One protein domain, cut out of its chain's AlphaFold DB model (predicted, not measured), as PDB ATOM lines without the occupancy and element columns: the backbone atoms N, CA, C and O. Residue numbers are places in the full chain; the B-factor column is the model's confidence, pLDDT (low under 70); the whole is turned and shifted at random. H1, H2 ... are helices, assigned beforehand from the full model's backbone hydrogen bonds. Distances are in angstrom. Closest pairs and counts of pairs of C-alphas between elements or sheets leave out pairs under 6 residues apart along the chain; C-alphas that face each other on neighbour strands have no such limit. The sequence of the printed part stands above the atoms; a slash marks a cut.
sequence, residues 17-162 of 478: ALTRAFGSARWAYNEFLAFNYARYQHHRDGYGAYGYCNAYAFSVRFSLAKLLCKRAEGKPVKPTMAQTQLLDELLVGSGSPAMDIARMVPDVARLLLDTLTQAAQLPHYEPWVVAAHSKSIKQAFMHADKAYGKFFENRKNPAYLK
ATOM      1  N   ALA A  17       3.890  -1.287 -27.610       90.44
ATOM      2  CA  ALA A  17       3.144  -0.217 -28.274       90.44
ATOM      3  C   ALA A  17       2.712   0.896 -27.301       90.44
ATOM      4  O   ALA A  17       2.947   2.072 -27.576       90.44
ATOM      5  N   LEU A  18       2.182   0.546 -26.122       92.31
ATOM      6  CA  LEU A  18       1.858   1.512 -25.064       92.31
ATOM      7  C   LEU A  18       3.097   2.269 -24.588       92.31
ATOM      8  O   LEU A  18       3.051   3.480 -24.398       92.31
ATOM      9  N   THR A  19       4.225   1.577 -24.413       91.38
ATOM     10  CA  THR A  19       5.480   2.214 -23.992       91.38
ATOM     11  C   THR A  19       5.959   3.241 -25.011       91.38
ATOM     12  O   THR A  19       6.357   4.334 -24.600       91.38
ATOM     13  N   ARG A  20       5.872   2.924 -26.311       89.81
ATOM     14  CA  ARG A  20       6.143   3.882 -27.389       89.81
ATOM     15  C   ARG A  20       5.177   5.061 -27.317       89.81
ATOM     16  O   ARG A  20       5.639   6.183 -27.184       89.81
ATOM     17  N   ALA A  21       3.869   4.814 -27.241       90.88
ATOM     18  CA  ALA A  21       2.855   5.869 -27.176       90.88
ATOM     19  C   ALA A  21       3.026   6.821 -25.972       90.88
ATOM     20  O   ALA A  21       2.927   8.039 -26.128       90.88
ATOM     21  N   PHE A  22       3.342   6.302 -24.776       92.88
ATOM     22  CA  PHE A  22       3.674   7.135 -23.609       92.88
ATOM     23  C   PHE A  22       4.936   7.974 -23.843       92.88
ATOM     24  O   PHE A  22       5.019   9.115 -23.386       92.88
ATOM     25  N   GLY A  23       5.928   7.405 -24.533       90.94
ATOM     26  CA  GLY A  23       7.115   8.117 -24.992       90.94
ATOM     27  C   GLY A  23       6.751   9.260 -25.936       90.94
ATOM     28  O   GLY A  23       7.160  10.388 -25.680       90.94
ATOM     29  N   SER A  24       5.936   8.990 -26.959       89.50
ATOM     30  CA  SER A  24       5.554   9.954 -28.003       89.50
ATOM     31  C   SER A  24       4.789  11.133 -27.425       89.50
ATOM     32  O   SER A  24       5.133  12.281 -27.683       89.50
ATOM     33  N   ALA A  25       3.824  10.871 -26.539       90.94
ATOM     34  CA  ALA A  25       3.100  11.929 -25.840       90.94
ATOM     35  C   ALA A  25       4.016  12.759 -24.918       90.94
ATOM     36  O   ALA A  25       3.819  13.962 -24.752       90.94
ATOM     37  N   ARG A  26       5.028  12.140 -24.293       92.75
ATOM     38  CA  ARG A  26       6.009  12.874 -23.481       92.75
ATOM     39  C   ARG A  26       6.897  13.764 -24.344       92.75
ATOM     40  O   ARG A  26       7.138  14.901 -23.953       92.75
ATOM     41  N   TRP A  27       7.389  13.228 -25.455       90.38
ATOM     42  CA  TRP A  27       8.234  13.949 -26.397       90.38
ATOM     43  C   TRP A  27       7.490  15.149 -26.971       90.38
ATOM     44  O   TRP A  27       7.941  16.262 -26.759       90.38
ATOM     45  N   ALA A  28       6.281  14.950 -27.507       87.31
ATOM     46  CA  ALA A  28       5.458  16.030 -28.049       87.31
ATOM     47  C   ALA A  28       5.205  17.151 -27.026       87.31
ATOM     48  O   ALA A  28       5.355  18.329 -27.327       87.31
ATOM     49  N   TYR A  29       4.886  16.794 -25.777       91.31
ATOM     50  CA  TYR A  29       4.748  17.786 -24.708       91.31
ATOM     51  C   TYR A  29       6.028  18.616 -24.512       91.31
ATOM     52  O   TYR A  29       5.949  19.826 -24.328       91.31
ATOM     53  N   ASN A  30       7.197  17.968 -24.489       91.44
ATOM     54  CA  ASN A  30       8.469  18.653 -24.272       91.44
ATOM     55  C   ASN A  30       8.872  19.495 -25.480       91.44
ATOM     56  O   ASN A  30       9.365  20.597 -25.282       91.44
ATOM     57  N   GLU A  31       8.629  18.991 -26.685       85.81
ATOM     58  CA  GLU A  31       8.938  19.668 -27.939       85.81
ATOM     59  C   GLU A  31       8.180  20.989 -28.049       85.81
ATOM     60  O   GLU A  31       8.776  22.039 -28.252       85.81
ATOM     61  N   PHE A  32       6.875  20.966 -27.769       86.00
ATOM     62  CA  PHE A  32       6.062  22.181 -27.728       86.00
ATOM     63  C   PHE A  32       6.568  23.195 -26.697       86.00
ATOM     64  O   PHE A  32       6.610  24.391 -26.973       86.00
ATOM     65  N   LEU A  33       6.962  22.735 -25.501       88.94
ATOM     66  CA  LEU A  33       7.523  23.632 -24.490       88.94
ATOM     67  C   LEU A  33       8.858  24.229 -24.929       88.94
ATOM     68  O   LEU A  33       9.072  25.412 -24.695       88.94
ATOM     69  N   ALA A  34       9.743  23.426 -25.525       85.94
ATOM     70  CA  ALA A  34      11.043  23.885 -26.002       85.94
ATOM     71  C   ALA A  34      10.869  24.929 -27.108       85.94
ATOM     72  O   ALA A  34      11.439  26.013 -27.018       85.94
ATOM     73  N   PHE A  35      10.001  24.637 -28.074       83.00
ATOM     74  CA  PHE A  35       9.659  25.535 -29.165       83.00
ATOM     75  C   PHE A  35       9.111  26.881 -28.663       83.00
ATOM     76  O   PHE A  35       9.646  27.937 -28.996       83.00
ATOM     77  N   ASN A  36       8.078  26.863 -27.813       84.06
ATOM     78  CA  ASN A  36       7.482  28.103 -27.310       84.06
ATOM     79  C   ASN A  36       8.427  28.877 -26.394       84.06
ATOM     80  O   ASN A  36       8.393  30.102 -26.381       84.06
ATOM     81  N   TYR A  37       9.269  28.178 -25.635       85.06
ATOM     82  CA  TYR A  37      10.264  28.831 -24.800       85.06
ATOM     83  C   TYR A  37      11.326  29.548 -25.639       85.06
ATOM     84  O   TYR A  37      11.599  30.715 -25.371       85.06
ATOM     85  N   ALA A  38      11.860  28.900 -26.680       81.88
ATOM     86  CA  ALA A  38      12.792  29.531 -27.614       81.88
ATOM     87  C   ALA A  38      12.153  30.758 -28.281       81.88
ATOM     88  O   ALA A  38      12.713  31.852 -28.259       81.88
ATOM     89  N   ARG A  39      10.917  30.623 -28.777       81.69
ATOM     90  CA  ARG A  39      10.181  31.744 -29.373       81.69
ATOM     91  C   ARG A  39       9.983  32.901 -28.390       81.69
ATOM     92  O   ARG A  39      10.234  34.048 -28.742       81.69
ATOM     93  N   TYR A  40       9.612  32.607 -27.147       83.31
ATOM     94  CA  TYR A  40       9.434  33.622 -26.111       83.31
ATOM     95  C   TYR A  40      10.737  34.346 -25.747       83.31
ATOM     96  O   TYR A  40      10.709  35.532 -25.405       83.31
ATOM     97  N   GLN A  41      11.884  33.663 -25.819       83.00
ATOM     98  CA  GLN A  41      13.187  34.299 -25.623       83.00
ATOM     99  C   GLN A  41      13.498  35.324 -26.723       83.00
ATOM    100  O   GLN A  41      14.009  36.391 -26.394       83.00
ATOM    101  N   HIS A  42      13.142  35.042 -27.981       78.62
ATOM    102  CA  HIS A  42      13.439  35.913 -29.127       78.62
ATOM    103  C   HIS A  42      12.385  37.000 -29.384       78.62
ATOM    104  O   HIS A  42      12.735  38.148 -29.632       78.62
ATOM    105  N   HIS A  43      11.099  36.654 -29.315       75.94
ATOM    106  CA  HIS A  43      10.000  37.502 -29.797       75.94
ATOM    107  C   HIS A  43       9.052  37.977 -28.691       75.94
ATOM    108  O   HIS A  43       8.114  38.717 -28.964       75.94
ATOM    109  N   ARG A  44       9.270  37.546 -27.437       77.06
ATOM    110  CA  ARG A  44       8.383  37.822 -26.286       77.06
ATOM    111  C   ARG A  44       6.930  37.369 -26.471       77.06
ATOM    112  O   ARG A  44       6.062  37.776 -25.703       77.06
ATOM    113  N   ASP A  45       6.679  36.456 -27.400       75.50
ATOM    114  CA  ASP A  45       5.370  35.870 -27.653       75.50
ATOM    115  C   ASP A  45       5.436  34.330 -27.689       75.50
ATOM    116  O   ASP A  45       6.465  33.712 -27.403       75.50
ATOM    117  N   GLY A  46       4.306  33.684 -27.963       72.75
ATOM    118  CA  GLY A  46       4.221  32.232 -28.031       72.75
ATOM    119  C   GLY A  46       2.932  31.782 -28.696       72.75
ATOM    120  O   GLY A  46       1.956  32.526 -28.761       72.75
ATOM    121  N   TYR A  47       2.915  30.543 -29.173       74.38
ATOM    122  CA  TYR A  47       1.718  29.959 -29.762       74.38
ATOM    123  C   TYR A  47       0.906  29.210 -28.708       74.38
ATOM    124  O   TYR A  47       1.437  28.371 -27.978       74.38
ATOM    125  N   GLY A  48      -0.410  29.428 -28.690       78.75
ATOM    126  CA  GLY A  48      -1.327  28.494 -28.029       78.75
ATOM    127  C   GLY A  48      -1.283  27.119 -28.706       78.75
ATOM    128  O   GLY A  48      -0.882  27.007 -29.866       78.75
ATOM    129  N   ALA A  49      -1.724  26.055 -28.029       76.31
ATOM    130  CA  ALA A  49      -1.648  24.693 -28.581       76.31
ATOM    131  C   ALA A  49      -2.337  24.556 -29.948       76.31
ATOM    132  O   ALA A  49      -1.798  23.911 -30.848       76.31
ATOM    133  N   TYR A  50      -3.512  25.169 -30.115       73.94
ATOM    134  CA  TYR A  50      -4.228  25.179 -31.393       73.94
ATOM    135  C   TYR A  50      -3.496  25.997 -32.457       73.94
ATOM    136  O   TYR A  50      -3.345  25.521 -33.578       73.94
ATOM    137  N   GLY A  51      -2.981  27.173 -32.086       69.12
ATOM    138  CA  GLY A  51      -2.174  28.017 -32.967       69.12
ATOM    139  C   GLY A  51      -0.931  27.286 -33.462       69.12
ATOM    140  O   GLY A  51      -0.695  27.244 -34.656       69.12
ATOM    141  N   TYR A  52      -0.212  26.592 -32.581       70.94
ATOM    142  CA  TYR A  52       0.928  25.754 -32.956       70.94
ATOM    143  C   TYR A  52       0.521  24.603 -33.884       70.94
ATOM    144  O   TYR A  52       1.206  24.307 -34.861       70.94
ATOM    145  N   CYS A  53      -0.626  23.968 -33.617       66.06
ATOM    146  CA  CYS A  53      -1.128  22.900 -34.475       66.06
ATOM    147  C   CYS A  53      -1.506  23.387 -35.886       66.06
ATOM    148  O   CYS A  53      -1.379  22.608 -36.834       66.06
ATOM    149  N   ASN A  54      -1.984  24.628 -36.008       63.31
ATOM    150  CA  ASN A  54      -2.475  25.219 -37.253       63.31
ATOM    151  C   ASN A  54      -1.367  25.947 -38.031       63.31
ATOM    152  O   ASN A  54      -1.188  25.666 -39.208       63.31
ATOM    153  N   ALA A  55      -0.591  26.815 -37.376       57.09
ATOM    154  CA  ALA A  55       0.462  27.635 -37.984       57.09
ATOM    155  C   ALA A  55       1.577  26.799 -38.627       57.09
ATOM    156  O   ALA A  55       2.119  27.173 -39.658       57.09
ATOM    157  N   TYR A  56       1.882  25.631 -38.058       56.34
ATOM    158  CA  TYR A  56       2.865  24.704 -38.624       56.34
ATOM    159  C   TYR A  56       2.240  23.641 -39.527       56.34
ATOM    160  O   TYR A  56       2.899  22.652 -39.847       56.34
ATOM    161  N   ALA A  57       0.944  23.764 -39.842       57.41
ATOM    162  CA  ALA A  57       0.135  22.692 -40.411       57.41
ATOM    163  C   ALA A  57       0.409  21.347 -39.710       57.41
ATOM    164  O   ALA A  57       0.332  20.297 -40.343       57.41
ATOM    165  N   PHE A  58       0.751  21.357 -38.409       63.25
ATOM    166  CA  PHE A  58       1.280  20.200 -37.678       63.25
ATOM    167  C   PHE A  58       0.370  19.004 -37.885       63.25
ATOM    168  O   PHE A  58       0.827  17.908 -38.162       63.25
ATOM    169  N   SER A  59      -0.947  19.205 -37.778       64.12
ATOM    170  CA  SER A  59      -1.896  18.108 -37.943       64.12
ATOM    171  C   SER A  59      -1.867  17.505 -39.348       64.12
ATOM    172  O   SER A  59      -2.109  16.306 -39.466       64.12
ATOM    173  N   VAL A  60      -1.622  18.308 -40.384       65.12
ATOM    174  CA  VAL A  60      -1.592  17.874 -41.785       65.12
ATOM    175  C   VAL A  60      -0.210  17.309 -42.121       65.12
ATOM    176  O   VAL A  60      -0.149  16.159 -42.534       65.12
ATOM    177  N   ARG A  61       0.887  18.013 -41.801       71.56
ATOM    178  CA  ARG A  61       2.282  17.550 -41.946       71.56
ATOM    179  C   ARG A  61       2.558  16.259 -41.173       71.56
ATOM    180  O   ARG A  61       3.090  15.311 -41.732       71.56
ATOM    181  N   PHE A  62       2.128  16.164 -39.913       70.25
ATOM    182  CA  PHE A  62       2.244  14.938 -39.111       70.25
ATOM    183  C   PHE A  62       1.418  13.790 -39.700       70.25
ATOM    184  O   PHE A  62       1.843  12.635 -39.677       70.25
ATOM    185  N   SER A  63       0.224  14.084 -40.223       74.75
ATOM    186  CA  SER A  63      -0.620  13.068 -40.856       74.75
ATOM    187  C   SER A  63      -0.067  12.619 -42.211       74.75
ATOM    188  O   SER A  63      -0.162  11.434 -42.517       74.75
ATOM    189  N   LEU A  64       0.540  13.528 -42.979       77.25
ATOM    190  CA  LEU A  64       1.239  13.256 -44.233       77.25
ATOM    191  C   LEU A  64       2.486  12.399 -43.979       77.25
ATOM    192  O   LEU A  64       2.589  11.315 -44.543       77.25
ATOM    193  N   ALA A  65       3.345  12.791 -43.032       78.00
ATOM    194  CA  ALA A  65       4.490  11.990 -42.591       78.00
ATOM    195  C   ALA A  65       4.058  10.582 -42.145       78.00
ATOM    196  O   ALA A  65       4.678   9.584 -42.500       78.00
ATOM    197  N   LYS A  66       2.927  10.467 -41.434       77.44
ATOM    198  CA  LYS A  66       2.349   9.168 -41.052       77.44
ATOM    199  C   LYS A  66       1.897   8.328 -42.230       77.44
ATOM    200  O   LYS A  66       1.986   7.101 -42.162       77.44
ATOM    201  N   LEU A  67       1.381   8.965 -43.270       81.12
ATOM    202  CA  LEU A  67       0.978   8.287 -44.489       81.12
ATOM    203  C   LEU A  67       2.202   7.774 -45.252       81.12
ATOM    204  O   LEU A  67       2.233   6.595 -45.594       81.12
ATOM    205  N   LEU A  68       3.226   8.619 -45.407       81.88
ATOM    206  CA  LEU A  68       4.499   8.270 -46.038       81.88
ATOM    207  C   LEU A  68       5.207   7.135 -45.287       81.88
ATOM    208  O   LEU A  68       5.560   6.141 -45.910       81.88
ATOM    209  N   CYS A  69       5.298   7.185 -43.948       81.69
ATOM    210  CA  CYS A  69       5.851   6.077 -43.154       81.69
ATOM    211  C   CYS A  69       5.085   4.766 -43.375       81.69
ATOM    212  O   CYS A  69       5.690   3.718 -43.570       81.69
ATOM    213  N   LYS A  70       3.744   4.799 -43.347       81.25
ATOM    214  CA  LYS A  70       2.938   3.595 -43.604       81.25
ATOM    215  C   LYS A  70       3.184   3.049 -45.004       81.25
ATOM    216  O   LYS A  70       3.253   1.833 -45.167       81.25
ATOM    217  N   ARG A  71       3.305   3.933 -45.995       85.44
ATOM    218  CA  ARG A  71       3.560   3.532 -47.374       85.44
ATOM    219  C   ARG A  71       4.966   2.955 -47.548       85.44
ATOM    220  O   ARG A  71       5.098   1.925 -48.199       85.44
ATOM    221  N   ALA A  72       5.967   3.529 -46.879       83.19
ATOM    222  CA  ALA A  72       7.331   3.002 -46.796       83.19
ATOM    223  C   ALA A  72       7.403   1.621 -46.114       83.19
ATOM    224  O   ALA A  72       8.280   0.820 -46.411       83.19
ATOM    225  N   GLU A  73       6.455   1.305 -45.228       82.44
ATOM    226  CA  GLU A  73       6.270  -0.037 -44.652       82.44
ATOM    227  C   GLU A  73       5.460  -0.989 -45.562       82.44
ATOM    228  O   GLU A  73       5.071  -2.071 -45.125       82.44
ATOM    229  N   GLY A  74       5.131  -0.587 -46.795       82.00
ATOM    230  CA  GLY A  74       4.349  -1.384 -47.748       82.00
ATOM    231  C   GLY A  74       2.846  -1.440 -47.463       82.00
ATOM    232  O   GLY A  74       2.120  -2.200 -48.101       82.00
ATOM    233  N   LYS A  75       2.335  -0.647 -46.515       81.88
ATOM    234  CA  LYS A  75       0.913  -0.689 -46.142       81.88
ATOM    235  C   LYS A  75       0.062   0.121 -47.126       81.88
ATOM    236  O   LYS A  75       0.503   1.174 -47.596       81.88
ATOM    237  N   PRO A  76      -1.180  -0.314 -47.411       82.25
ATOM    238  CA  PRO A  76      -2.108   0.476 -48.207       82.25
ATOM    239  C   PRO A  76      -2.499   1.753 -47.454       82.25
ATOM    240  O   PRO A  76      -2.732   1.743 -46.240       82.25
ATOM    241  N   VAL A  77      -2.581   2.860 -48.187       84.56
ATOM    242  CA  VAL A  77      -2.930   4.179 -47.658       84.56
ATOM    243  C   VAL A  77      -3.978   4.843 -48.544       84.56
ATOM    244  O   VAL A  77      -4.011   4.620 -49.748       84.56
ATOM    245  N   LYS A  78      -4.846   5.656 -47.937       83.81
ATOM    246  CA  LYS A  78      -5.795   6.523 -48.644       83.81
ATOM    247  C   LYS A  78      -5.556   7.961 -48.177       83.81
ATOM    248  O   LYS A  78      -5.984   8.279 -47.061       83.81
ATOM    249  N   PRO A  79      -4.810   8.782 -48.939       82.56
ATOM    250  CA  PRO A  79      -4.590  10.176 -48.587       82.56
ATOM    251  C   PRO A  79      -5.894  10.973 -48.687       82.56
ATOM    252  O   PRO A  79      -6.749  10.704 -49.527       82.56
ATOM    253  N   THR A  80      -6.063  11.952 -47.807       83.56
ATOM    254  CA  THR A  80      -7.124  12.964 -47.918       83.56
ATOM    255  C   THR A  80      -6.702  14.062 -48.890       83.56
ATOM    256  O   THR A  80      -5.512  14.347 -48.966       83.56
ATOM    257  N   MET A  81      -7.653  14.777 -49.497       80.50
ATOM    258  CA  MET A  81      -7.371  15.900 -50.409       80.50
ATOM    259  C   MET A  81      -6.364  16.913 -49.836       80.50
ATOM    260  O   MET A  81      -5.394  17.250 -50.499       80.50
ATOM    261  N   ALA A  82      -6.508  17.294 -48.561       78.44
ATOM    262  CA  ALA A  82      -5.584  18.217 -47.893       78.44
ATOM    263  C   ALA A  82      -4.146  17.676 -47.729       78.44
ATOM    264  O   ALA A  82      -3.209  18.448 -47.576       78.44
ATOM    265  N   GLN A  83      -3.956  16.353 -47.711       79.81
ATOM    266  CA  GLN A  83      -2.624  15.736 -47.648       79.81
ATOM    267  C   GLN A  83      -1.977  15.689 -49.026       79.81
ATOM    268  O   GLN A  83      -0.775  15.902 -49.114       79.81
ATOM    269  N   THR A  84      -2.769  15.409 -50.064       82.00
ATOM    270  CA  THR A  84      -2.313  15.443 -51.456       82.00
ATOM    271  C   THR A  84      -1.917  16.865 -51.838       82.00
ATOM    272  O   THR A  84      -0.777  17.071 -52.219       82.00
ATOM    273  N   GLN A  85      -2.782  17.852 -51.574       82.06
ATOM    274  CA  GLN A  85      -2.490  19.275 -51.801       82.06
ATOM    275  C   GLN A  85      -1.213  19.724 -51.089       82.06
ATOM    276  O   GLN A  85      -0.344  20.320 -51.709       82.06
ATOM    277  N   LEU A  86      -1.064  19.381 -49.805       81.19
ATOM    278  CA  LEU A  86       0.151  19.712 -49.066       81.19
ATOM    279  C   LEU A  86       1.389  19.031 -49.664       81.19
ATOM    280  O   LEU A  86       2.455  19.632 -49.687       81.19
ATOM    281  N   LEU A  87       1.286  17.772 -50.094       81.88
ATOM    282  CA  LEU A  87       2.424  17.100 -50.710       81.88
ATOM    283  C   LEU A  87       2.801  17.768 -52.035       81.88
ATOM    284  O   LEU A  87       3.981  17.999 -52.266       81.88
ATOM    285  N   ASP A  88       1.813  18.100 -52.859       81.75
ATOM    286  CA  ASP A  88       2.028  18.786 -54.129       81.75
ATOM    287  C   ASP A  88       2.672  20.161 -53.898       81.75
ATOM    288  O   ASP A  88       3.672  20.470 -54.535       81.75
ATOM    289  N   GLU A  89       2.205  20.942 -52.917       80.56
ATOM    290  CA  GLU A  89       2.839  22.208 -52.509       80.56
ATOM    291  C   GLU A  89       4.316  22.027 -52.118       80.56
ATOM    292  O   GLU A  89       5.174  22.819 -52.518       80.56
ATOM    293  N   LEU A  90       4.631  20.977 -51.351       78.56
ATOM    294  CA  LEU A  90       5.999  20.688 -50.917       78.56
ATOM    295  C   LEU A  90       6.904  20.240 -52.079       78.56
ATOM    296  O   LEU A  90       8.058  20.661 -52.145       78.56
ATOM    297  N   LEU A  91       6.378  19.424 -52.999       76.25
ATOM    298  CA  LEU A  91       7.097  18.911 -54.173       76.25
ATOM    299  C   LEU A  91       7.321  19.982 -55.246       76.25
ATOM    300  O   LEU A  91       8.394  20.039 -55.851       76.25
ATOM    301  N   VAL A  92       6.338  20.863 -55.455       70.50
ATOM    302  CA  VAL A  92       6.458  22.017 -56.359       70.50
ATOM    303  C   VAL A  92       7.564  22.953 -55.868       70.50
ATOM    304  O   VAL A  92       8.386  23.401 -56.664       70.50
ATOM    305  N   GLY A  93       7.668  23.167 -54.551       62.31
ATOM    306  CA  GLY A  93       8.769  23.918 -53.942       62.31
ATOM    307  C   GLY A  93      10.155  23.270 -54.091       62.31
ATOM    308  O   GLY A  93      11.158  23.953 -53.900       62.31
ATOM    309  N   SER A  94      10.236  21.979 -54.438       60.09
ATOM    310  CA  SER A  94      11.487  21.236 -54.659       60.09
ATOM    311  C   SER A  94      11.756  20.882 -56.128       60.09
ATOM    312  O   SER A  94      12.673  20.109 -56.402       60.09
ATOM    313  N   GLY A  95      10.958  21.394 -57.077       60.03
ATOM    314  CA  GLY A  95      11.110  21.119 -58.513       60.03
ATOM    315  C   GLY A  95      10.806  19.671 -58.923       60.03
ATOM    316  O   GLY A  95      11.275  19.212 -59.960       60.03
ATOM    317  N   SER A  96      10.059  18.927 -58.100       66.25
ATOM    318  CA  SER A  96       9.720  17.517 -58.333       66.25
ATOM    319  C   SER A  96       8.285  17.364 -58.864       66.25
ATOM    320  O   SER A  96       7.411  18.136 -58.469       66.25
ATOM    321  N   PRO A  97       8.003  16.379 -59.740       66.44
ATOM    322  CA  PRO A  97       6.656  16.160 -60.265       66.44
ATOM    323  C   PRO A  97       5.687  15.704 -59.167       66.44
ATOM    324  O   PRO A  97       6.087  15.022 -58.222       66.44
ATOM    325  N   ALA A  98       4.404  16.049 -59.313       66.44
ATOM    326  CA  ALA A  98       3.348  15.610 -58.402       66.44
ATOM    327  C   ALA A  98       3.297  14.073 -58.325       66.44
ATOM    328  O   ALA A  98       3.293  13.385 -59.350       66.44
ATOM    329  N   MET A  99       3.264  13.523 -57.107       73.44
ATOM    330  CA  MET A  99       3.286  12.075 -56.872       73.44
ATOM    331  C   MET A  99       2.051  11.617 -56.098       73.44
ATOM    332  O   MET A  99       1.753  12.115 -55.014       73.44
ATOM    333  N   ASP A 100       1.374  10.578 -56.598       80.19
ATOM    334  CA  ASP A 100       0.270   9.944 -55.873       80.19
ATOM    335  C   ASP A 100       0.798   8.992 -54.787       80.19
ATOM    336  O   ASP A 100       1.252   7.876 -55.064       80.19
ATOM    337  N   ILE A 101       0.673   9.411 -53.524       77.44
ATOM    338  CA  ILE A 101       1.089   8.638 -52.342       77.44
ATOM    339  C   ILE A 101       0.455   7.240 -52.316       77.44
ATOM    340  O   ILE A 101       1.080   6.286 -51.846       77.44
ATOM    341  N   ALA A 102      -0.783   7.090 -52.801       77.50
ATOM    342  CA  ALA A 102      -1.475   5.803 -52.787       77.50
ATOM    343  C   ALA A 102      -0.811   4.777 -53.720       77.50
ATOM    344  O   ALA A 102      -0.820   3.580 -53.420       77.50
ATOM    345  N   ARG A 103      -0.209   5.245 -54.819       81.12
ATOM    346  CA  ARG A 103       0.449   4.420 -55.845       81.12
ATOM    347  C   ARG A 103       1.967   4.345 -55.674       81.12
ATOM    348  O   ARG A 103       2.593   3.440 -56.213       81.12
ATOM    349  N   MET A 104       2.549   5.233 -54.871       84.44
ATOM    350  CA  MET A 104       3.990   5.347 -54.634       84.44
ATOM    351  C   MET A 104       4.628   4.031 -54.164       84.44
ATOM    352  O   MET A 104       4.080   3.360 -53.294       84.44
ATOM    353  N   VAL A 105       5.782   3.642 -54.704       86.00
ATOM    354  CA  VAL A 105       6.515   2.436 -54.265       86.00
ATOM    355  C   VAL A 105       7.144   2.682 -52.875       86.00
ATOM    356  O   VAL A 105       7.518   3.824 -52.595       86.00
ATOM    357  N   PRO A 106       7.266   1.672 -51.980       85.88
ATOM    358  CA  PRO A 106       7.743   1.878 -50.606       85.88
ATOM    359  C   PRO A 106       9.094   2.595 -50.487       85.88
ATOM    360  O   PRO A 106       9.227   3.495 -49.658       85.88
ATOM    361  N   ASP A 107      10.066   2.256 -51.336       84.31
ATOM    362  CA  ASP A 107      11.398   2.875 -51.300       84.31
ATOM    363  C   ASP A 107      11.361   4.355 -51.686       84.31
ATOM    364  O   ASP A 107      12.006   5.184 -51.046       84.31
ATOM    365  N   VAL A 108      10.521   4.715 -52.659       82.56
ATOM    366  CA  VAL A 108      10.304   6.110 -53.058       82.56
ATOM    367  C   VAL A 108       9.621   6.890 -51.931       82.56
ATOM    368  O   VAL A 108       9.992   8.026 -51.649       82.56
ATOM    369  N   ALA A 109       8.667   6.272 -51.229       82.94
ATOM    370  CA  ALA A 109       8.011   6.899 -50.082       82.94
ATOM    371  C   ALA A 109       8.988   7.147 -48.919       82.94
ATOM    372  O   ALA A 109       8.859   8.148 -48.212       82.94
ATOM    373  N   ARG A 110       9.967   6.250 -48.725       83.06
ATOM    374  CA  ARG A 110      11.048   6.421 -47.745       83.06
ATOM    375  C   ARG A 110      11.982   7.559 -48.154       83.06
ATOM    376  O   ARG A 110      12.187   8.459 -47.350       83.06
ATOM    377  N   LEU A 111      12.467   7.555 -49.397       83.69
ATOM    378  CA  LEU A 111      13.355   8.599 -49.911       83.69
ATOM    379  C   LEU A 111      12.708   9.983 -49.798       83.69
ATOM    380  O   LEU A 111      13.302  10.898 -49.244       83.69
ATOM    381  N   LEU A 112      11.453  10.110 -50.238       81.56
ATOM    382  CA  LEU A 112      10.704  11.358 -50.148       81.56
ATOM    383  C   LEU A 112      10.546  11.836 -48.700       81.56
ATOM    384  O   LEU A 112      10.700  13.023 -48.419       81.56
ATOM    385  N   LEU A 113      10.233  10.927 -47.771       79.31
ATOM    386  CA  LEU A 113      10.134  11.273 -46.356       79.31
ATOM    387  C   LEU A 113      11.468  11.826 -45.833       79.31
ATOM    388  O   LEU A 113      11.460  12.835 -45.125       79.31
ATOM    389  N   ASP A 114      12.587  11.204 -46.203       79.44
ATOM    390  CA  ASP A 114      13.927  11.629 -45.795       79.44
ATOM    391  C   ASP A 114      14.277  13.004 -46.389       79.44
ATOM    392  O   ASP A 114      14.693  13.900 -45.652       79.44
ATOM    393  N   THR A 115      14.017  13.222 -47.683       79.00
ATOM    394  CA  THR A 115      14.254  14.500 -48.377       79.00
ATOM    395  C   THR A 115      13.437  15.644 -47.776       79.00
ATOM    396  O   THR A 115      13.995  16.678 -47.409       79.00
ATOM    397  N   LEU A 116      12.122  15.460 -47.607       74.19
ATOM    398  CA  LEU A 116      11.246  16.480 -47.018       74.19
ATOM    399  C   LEU A 116      11.621  16.799 -45.563       74.19
ATOM    400  O   LEU A 116      11.404  17.918 -45.092       74.19
ATOM    401  N   THR A 117      12.179  15.823 -44.845       71.69
ATOM    402  CA  THR A 117      12.668  16.009 -43.476       71.69
ATOM    403  C   THR A 117      13.983  16.793 -43.449       71.69
ATOM    404  O   THR A 117      14.119  17.717 -42.648       71.69
ATOM    405  N   GLN A 118      14.936  16.470 -44.330       75.00
ATOM    406  CA  GLN A 118      16.213  17.188 -44.460       75.00
ATOM    407  C   GLN A 118      16.015  18.647 -44.891       75.00
ATOM    408  O   GLN A 118      16.665  19.538 -44.353       75.00
ATOM    409  N   ALA A 119      15.060  18.906 -45.788       64.06
ATOM    410  CA  ALA A 119      14.686  20.251 -46.226       64.06
ATOM    411  C   ALA A 119      13.884  21.054 -45.175       64.06
ATOM    412  O   ALA A 119      13.403  22.146 -45.472       64.06
ATOM    413  N   ALA A 120      13.680  20.513 -43.965       63.88
ATOM    414  CA  ALA A 120      12.856  21.082 -42.889       63.88
ATOM    415  C   ALA A 120      11.381  21.367 -43.265       63.88
ATOM    416  O   ALA A 120      10.642  22.007 -42.511       63.88
ATOM    417  N   GLN A 121      10.924  20.864 -44.413       65.12
ATOM    418  CA  GLN A 121       9.563  21.029 -44.915       65.12
ATOM    419  C   GLN A 121       8.567  20.186 -44.108       65.12
ATOM    420  O   GLN A 121       7.491  20.661 -43.719       65.12
ATOM    421  N   LEU A 122       8.961  18.957 -43.771       64.38
ATOM    422  CA  LEU A 122       8.314  18.146 -42.748       64.38
ATOM    423  C   LEU A 122       9.136  18.190 -41.455       64.38
ATOM    424  O   LEU A 122      10.364  18.184 -41.496       64.38
ATOM    425  N   PRO A 123       8.491  18.220 -40.280       62.25
ATOM    426  CA  PRO A 123       9.231  18.194 -39.028       62.25
ATOM    427  C   PRO A 123       9.937  16.845 -38.888       62.25
ATOM    428  O   PRO A 123       9.339  15.815 -39.208       62.25
ATOM    429  N   HIS A 124      11.167  16.850 -38.368       60.97
ATOM    430  CA  HIS A 124      11.927  15.636 -38.062       60.97
ATOM    431  C   HIS A 124      11.250  14.865 -36.922       60.97
ATOM    432  O   HIS A 124      11.623  14.936 -35.746       60.97
ATOM    433  N   TYR A 125      10.185  14.146 -37.264       65.62
ATOM    434  CA  TYR A 125       9.509  13.254 -36.354       65.62
ATOM    435  C   TYR A 125      10.186  11.908 -36.416       65.62
ATOM    436  O   TYR A 125      10.096  11.177 -37.396       65.62
ATOM    437  N   GLU A 126      10.775  11.548 -35.292       66.56
ATOM    438  CA  GLU A 126      11.154  10.179 -35.035       66.56
ATOM    439  C   GLU A 126      10.012   9.205 -35.416       66.56
ATOM    440  O   GLU A 126       8.863   9.419 -34.990       66.56
ATOM    441  N   PRO A 127      10.282   8.104 -36.146       65.56
ATOM    442  CA  PRO A 127       9.242   7.196 -36.650       65.56
ATOM    443  C   PRO A 127       8.271   6.687 -35.568       65.56
ATOM    444  O   PRO A 127       7.073   6.492 -35.796       65.56
ATOM    445  N   TRP A 128       8.754   6.526 -34.332       70.88
ATOM    446  CA  TRP A 128       7.938   6.095 -33.193       70.88
ATOM    447  C   TRP A 128       6.957   7.166 -32.681       70.88
ATOM    448  O   TRP A 128       5.963   6.823 -32.030       70.88
ATOM    449  N   VAL A 129       7.185   8.451 -32.966       72.88
ATOM    450  CA  VAL A 129       6.225   9.534 -32.696       72.88
ATOM    451  C   VAL A 129       5.117   9.502 -33.738       72.88
ATOM    452  O   VAL A 129       3.944   9.517 -33.369       72.88
ATOM    453  N   VAL A 130       5.478   9.358 -35.013       68.94
ATOM    454  CA  VAL A 130       4.548   9.275 -36.150       68.94
ATOM    455  C   VAL A 130       3.591   8.083 -36.022       68.94
ATOM    456  O   VAL A 130       2.383   8.186 -36.272       68.94
ATOM    457  N   ALA A 131       4.094   6.951 -35.527       71.62
ATOM    458  CA  ALA A 131       3.285   5.766 -35.250       71.62
ATOM    459  C   ALA A 131       2.216   5.985 -34.156       71.62
ATOM    460  O   ALA A 131       1.220   5.255 -34.109       71.62
ATOM    461  N   ALA A 132       2.373   6.986 -33.281       80.00
ATOM    462  CA  ALA A 132       1.460   7.224 -32.168       80.00
ATOM    463  C   ALA A 132       0.075   7.720 -32.618       80.00
ATOM    464  O   ALA A 132      -0.143   8.211 -33.731       80.00
ATOM    465  N   HIS A 133      -0.909   7.584 -31.729       82.88
ATOM    466  CA  HIS A 133      -2.272   8.034 -31.985       82.88
ATOM    467  C   HIS A 133      -2.335   9.571 -32.028       82.88
ATOM    468  O   HIS A 133      -1.946  10.233 -31.065       82.88
ATOM    469  N   SER A 134      -2.863  10.155 -33.105       79.75
ATOM    470  CA  SER A 134      -2.807  11.608 -33.348       79.75
ATOM    471  C   SER A 134      -3.488  12.426 -32.246       79.75
ATOM    472  O   SER A 134      -2.937  13.427 -31.789       79.75
ATOM    473  N   LYS A 135      -4.642  11.975 -31.728       84.50
ATOM    474  CA  LYS A 135      -5.324  12.660 -30.611       84.50
ATOM    475  C   LYS A 135      -4.507  12.630 -29.319       84.50
ATOM    476  O   LYS A 135      -4.603  13.562 -28.529       84.50
ATOM    477  N   SER A 136      -3.676  11.602 -29.116       87.44
ATOM    478  CA  SER A 136      -2.809  11.530 -27.934       87.44
ATOM    479  C   SER A 136      -1.693  12.578 -27.983       87.44
ATOM    480  O   SER A 136      -1.378  13.180 -26.958       87.44
ATOM    481  N   ILE A 137      -1.167  12.855 -29.182       86.38
ATOM    482  CA  ILE A 137      -0.171  13.902 -29.437       86.38
ATOM    483  C   ILE A 137      -0.797  15.288 -29.277       86.38
ATOM    484  O   ILE A 137      -0.291  16.100 -28.508       86.38
ATOM    485  N   LYS A 138      -1.962  15.530 -29.894       84.75
ATOM    486  CA  LYS A 138      -2.702  16.792 -29.722       84.75
ATOM    487  C   LYS A 138      -2.991  17.082 -28.250       84.75
ATOM    488  O   LYS A 138      -2.730  18.178 -27.770       84.75
ATOM    489  N   GLN A 139      -3.443  16.078 -27.495       89.88
ATOM    490  CA  GLN A 139      -3.685  16.239 -26.064       89.88
ATOM    491  C   GLN A 139      -2.402  16.554 -25.278       89.88
ATOM    492  O   GLN A 139      -2.445  17.294 -24.293       89.88
ATOM    493  N   ALA A 140      -1.253  16.017 -25.696       90.69
ATOM    494  CA  ALA A 140       0.025  16.352 -25.083       90.69
ATOM    495  C   ALA A 140       0.364  17.841 -25.246       90.69
ATOM    496  O   ALA A 140       0.785  18.450 -24.261       90.69
ATOM    497  N   PHE A 141       0.101  18.435 -26.413       89.06
ATOM    498  CA  PHE A 141       0.237  19.881 -26.628       89.06
ATOM    499  C   PHE A 141      -0.748  20.681 -25.788       89.06
ATOM    500  O   PHE A 141      -0.329  21.590 -25.085       89.06
ATOM    501  N   MET A 142      -2.023  20.283 -25.741       90.81
ATOM    502  CA  MET A 142      -3.020  20.941 -24.882       90.81
ATOM    503  C   MET A 142      -2.598  20.945 -23.405       90.81
ATOM    504  O   MET A 142      -2.833  21.900 -22.669       90.81
ATOM    505  N   HIS A 143      -1.968  19.865 -22.938       92.25
ATOM    506  CA  HIS A 143      -1.411  19.811 -21.589       92.25
ATOM    507  C   HIS A 143      -0.170  20.692 -21.415       92.25
ATOM    508  O   HIS A 143       0.023  21.226 -20.322       92.25
ATOM    509  N   ALA A 144       0.673  20.811 -22.441       90.94
ATOM    510  CA  ALA A 144       1.861  21.659 -22.426       90.94
ATOM    511  C   ALA A 144       1.487  23.143 -22.416       90.94
ATOM    512  O   ALA A 144       1.998  23.884 -21.586       90.94
ATOM    513  N   ASP A 145       0.516  23.538 -23.231       90.75
ATOM    514  CA  ASP A 145      -0.043  24.886 -23.289       90.75
ATOM    515  C   ASP A 145      -0.667  25.306 -21.954       90.75
ATOM    516  O   ASP A 145      -0.290  26.318 -21.372       90.75
ATOM    517  N   LYS A 146      -1.485  24.439 -21.340       92.06
ATOM    518  CA  LYS A 146      -1.982  24.668 -19.969       92.06
ATOM    519  C   LYS A 146      -0.854  24.825 -18.945       92.06
ATOM    520  O   LYS A 146      -0.996  25.580 -17.985       92.06
ATOM    521  N   ALA A 147       0.247  24.086 -19.092       90.69
ATOM    522  CA  ALA A 147       1.403  24.231 -18.210       90.69
ATOM    523  C   ALA A 147       2.169  25.539 -18.472       90.69
ATOM    524  O   ALA A 147       2.680  26.129 -17.520       90.69
ATOM    525  N   TYR A 148       2.213  25.988 -19.728       88.00
ATOM    526  CA  TYR A 148       2.784  27.260 -20.166       88.00
ATOM    527  C   TYR A 148       1.975  28.439 -19.604       88.00
ATOM    528  O   TYR A 148       2.533  29.278 -18.904       88.00
ATOM    529  N   GLY A 149       0.647  28.438 -19.759       88.50
ATOM    530  CA  GLY A 149      -0.241  29.454 -19.176       88.50
ATOM    531  C   GLY A 149      -0.093  29.561 -17.654       88.50
ATOM    532  O   GLY A 149       0.220  30.630 -17.128       88.50
ATOM    533  N   LYS A 150      -0.155  28.424 -16.944       89.81
ATOM    534  CA  LYS A 150       0.069  28.383 -15.486       89.81
ATOM    535  C   LYS A 150       1.439  28.905 -15.068       89.81
ATOM    536  O   LYS A 150       1.598  29.396 -13.953       89.81
ATOM    537  N   PHE A 151       2.458  28.739 -15.901       89.31
ATOM    538  CA  PHE A 151       3.782  29.269 -15.611       89.31
ATOM    539  C   PHE A 151       3.772  30.807 -15.581       89.31
ATOM    540  O   PHE A 151       4.281  31.383 -14.617       89.31
ATOM    541  N   PHE A 152       3.113  31.465 -16.539       86.56
ATOM    542  CA  PHE A 152       2.964  32.926 -16.539       86.56
ATOM    543  C   PHE A 152       2.049  33.432 -15.427       86.56
ATOM    544  O   PHE A 152       2.392  34.405 -14.758       86.56
ATOM    545  N   GLU A 153       0.931  32.751 -15.170       89.69
ATOM    546  CA  GLU A 153       0.047  33.071 -14.042       89.69
ATOM    547  C   GLU A 153       0.813  33.051 -12.713       89.69
ATOM    548  O   GLU A 153       0.719  33.979 -11.911       89.69
ATOM    549  N   ASN A 154       1.634  32.020 -12.492       88.81
ATOM    550  CA  ASN A 154       2.440  31.915 -11.280       88.81
ATOM    551  C   ASN A 154       3.509  33.010 -11.195       88.81
ATOM    552  O   ASN A 154       3.749  33.524 -10.106       88.81
ATOM    553  N   ARG A 155       4.122  33.405 -12.318       85.62
ATOM    554  CA  ARG A 155       5.082  34.523 -12.348       85.62
ATOM    555  C   ARG A 155       4.452  35.860 -11.961       85.62
ATOM    556  O   ARG A 155       5.143  36.685 -11.381       85.62
ATOM    557  N   LYS A 156       3.161  36.057 -12.238       89.06
ATOM    558  CA  LYS A 156       2.415  37.260 -11.841       89.06
ATOM    559  C   LYS A 156       1.874  37.193 -10.409       89.06
ATOM    560  O   LYS A 156       1.458  38.213  -9.880       89.06
ATOM    561  N   ASN A 157       1.857  36.019  -9.773       91.06
ATOM    562  CA  ASN A 157       1.209  35.807  -8.477       91.06
ATOM    563  C   ASN A 157       2.149  36.151  -7.294       91.06
ATOM    564  O   ASN A 157       3.056  35.365  -6.989       91.06
ATOM    565  N   PRO A 158       1.900  37.238  -6.531       91.69
ATOM    566  CA  PRO A 158       2.792  37.655  -5.444       91.69
ATOM    567  C   PRO A 158       2.885  36.623  -4.312       91.69
ATOM    568  O   PRO A 158       3.958  36.383  -3.756       91.69
ATOM    569  N   ALA A 159       1.780  35.942  -3.992       89.12
ATOM    570  CA  ALA A 159       1.753  34.908  -2.959       89.12
ATOM    571  C   ALA A 159       2.553  33.658  -3.368       89.12
ATOM    572  O   ALA A 159       3.133  32.969  -2.524       89.12
ATOM    573  N   TYR A 160       2.607  33.335  -4.661       87.25
ATOM    574  CA  TYR A 160       3.490  32.290  -5.177       87.25
ATOM    575  C   TYR A 160       4.965  32.681  -5.032       87.25
ATOM    576  O   TYR A 160       5.736  31.908  -4.455       87.25
ATOM    577  N   LEU A 161       5.334  33.889  -5.468       90.44
ATOM    578  CA  LEU A 161       6.708  34.395  -5.395       90.44
ATOM    579  C   LEU A 161       7.206  34.479  -3.945       90.44
ATOM    580  O   LEU A 161       8.266  33.942  -3.623       90.44
ATOM    581  N   LYS A 162       6.394  35.021  -3.029       90.88
ATOM    582  CA  LYS A 162       6.717  35.095  -1.593       90.88
ATOM    583  C   LYS A 162       6.945  33.710  -0.975       90.88
ATOM    584  O   LYS A 162       7.855  33.524  -0.166       90.88
TER     585      LYS A 162
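This is residues 17 to 162 of the 478 residues of the protein "Transposase, IS605 OrfB family" of Bifidobacterium gallicum DSM 20093 = LMG 11596 (UniProt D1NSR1). Two long helices, H1 and H7, cross as an uneven X, and a cluster of three shorter helices, H3, H4 and H5, lies to one side of it, with the short H6 between H1 and H3. H2 packs on H7, while residues 150 to 162, the end of H7 with H8, stick out as an arm. The printed part has 146 residues with eight named helices, H1 to H8 in chain order, and no named strand: the class is all helix. It is only just loose, close to compact, with a radius of gyration of the C-alphas of 17.7 A, and elongated, spanning 62 by 35 by 24 A.

H1, residues 17 to 43, runs 38.4 A from C-alpha 17 at (3.144, -0.217, -28.274). H7, residues 134 to 156, is 33.9 A long. H2 is residues 49 to 55, H3 58 to 72 (20.4 A), H4 81 to 92, H5 106 to 118 (18.5 A), H6 127 to 130 and H8 158 to 162, ending at C-alpha 162 (6.717, 35.095, -1.593).

H1, with residues 24 to 33 alone, touches H7 at a steep tilt of 42 degrees, the same way; the closest C-alphas, of Tyr 29 and Ala 140, are 5.0 A apart. H2 touches H7 at Ala 49 and Met 142, 5.4 A. H6 touches H1 at Ser 24 and Val 129, 4.8 A, and H3 at Lys 66 and Val 130, 5.4 A. H3 touches H5, opposite ways at 35.3 degrees, only just steep, at Ala 72 and Pro 106, 4.0 A. H4 is about perpendicular to H3, 82 degrees, and touches it at Leu 64 and Gln 83, 5.7 A. H7 and H8 touch only at the corner, and only just, with 3 pairs of C-alphas within 8 A. H1 and H5 are apart. Every O i to N i+4 pair is within hydrogen-bond range in H1, H2, H3, H4, H5, H7 and H8; H6 is too short for one.

The C-alphas farthest apart, of Arg 103 and Lys 162, are 62.6 A apart. The printed part has no cut; the link from H4 to H5 is long. pLDDT is under 70 at residues 51, 53 to 60, 93 to 98, 119 to 127 and 130.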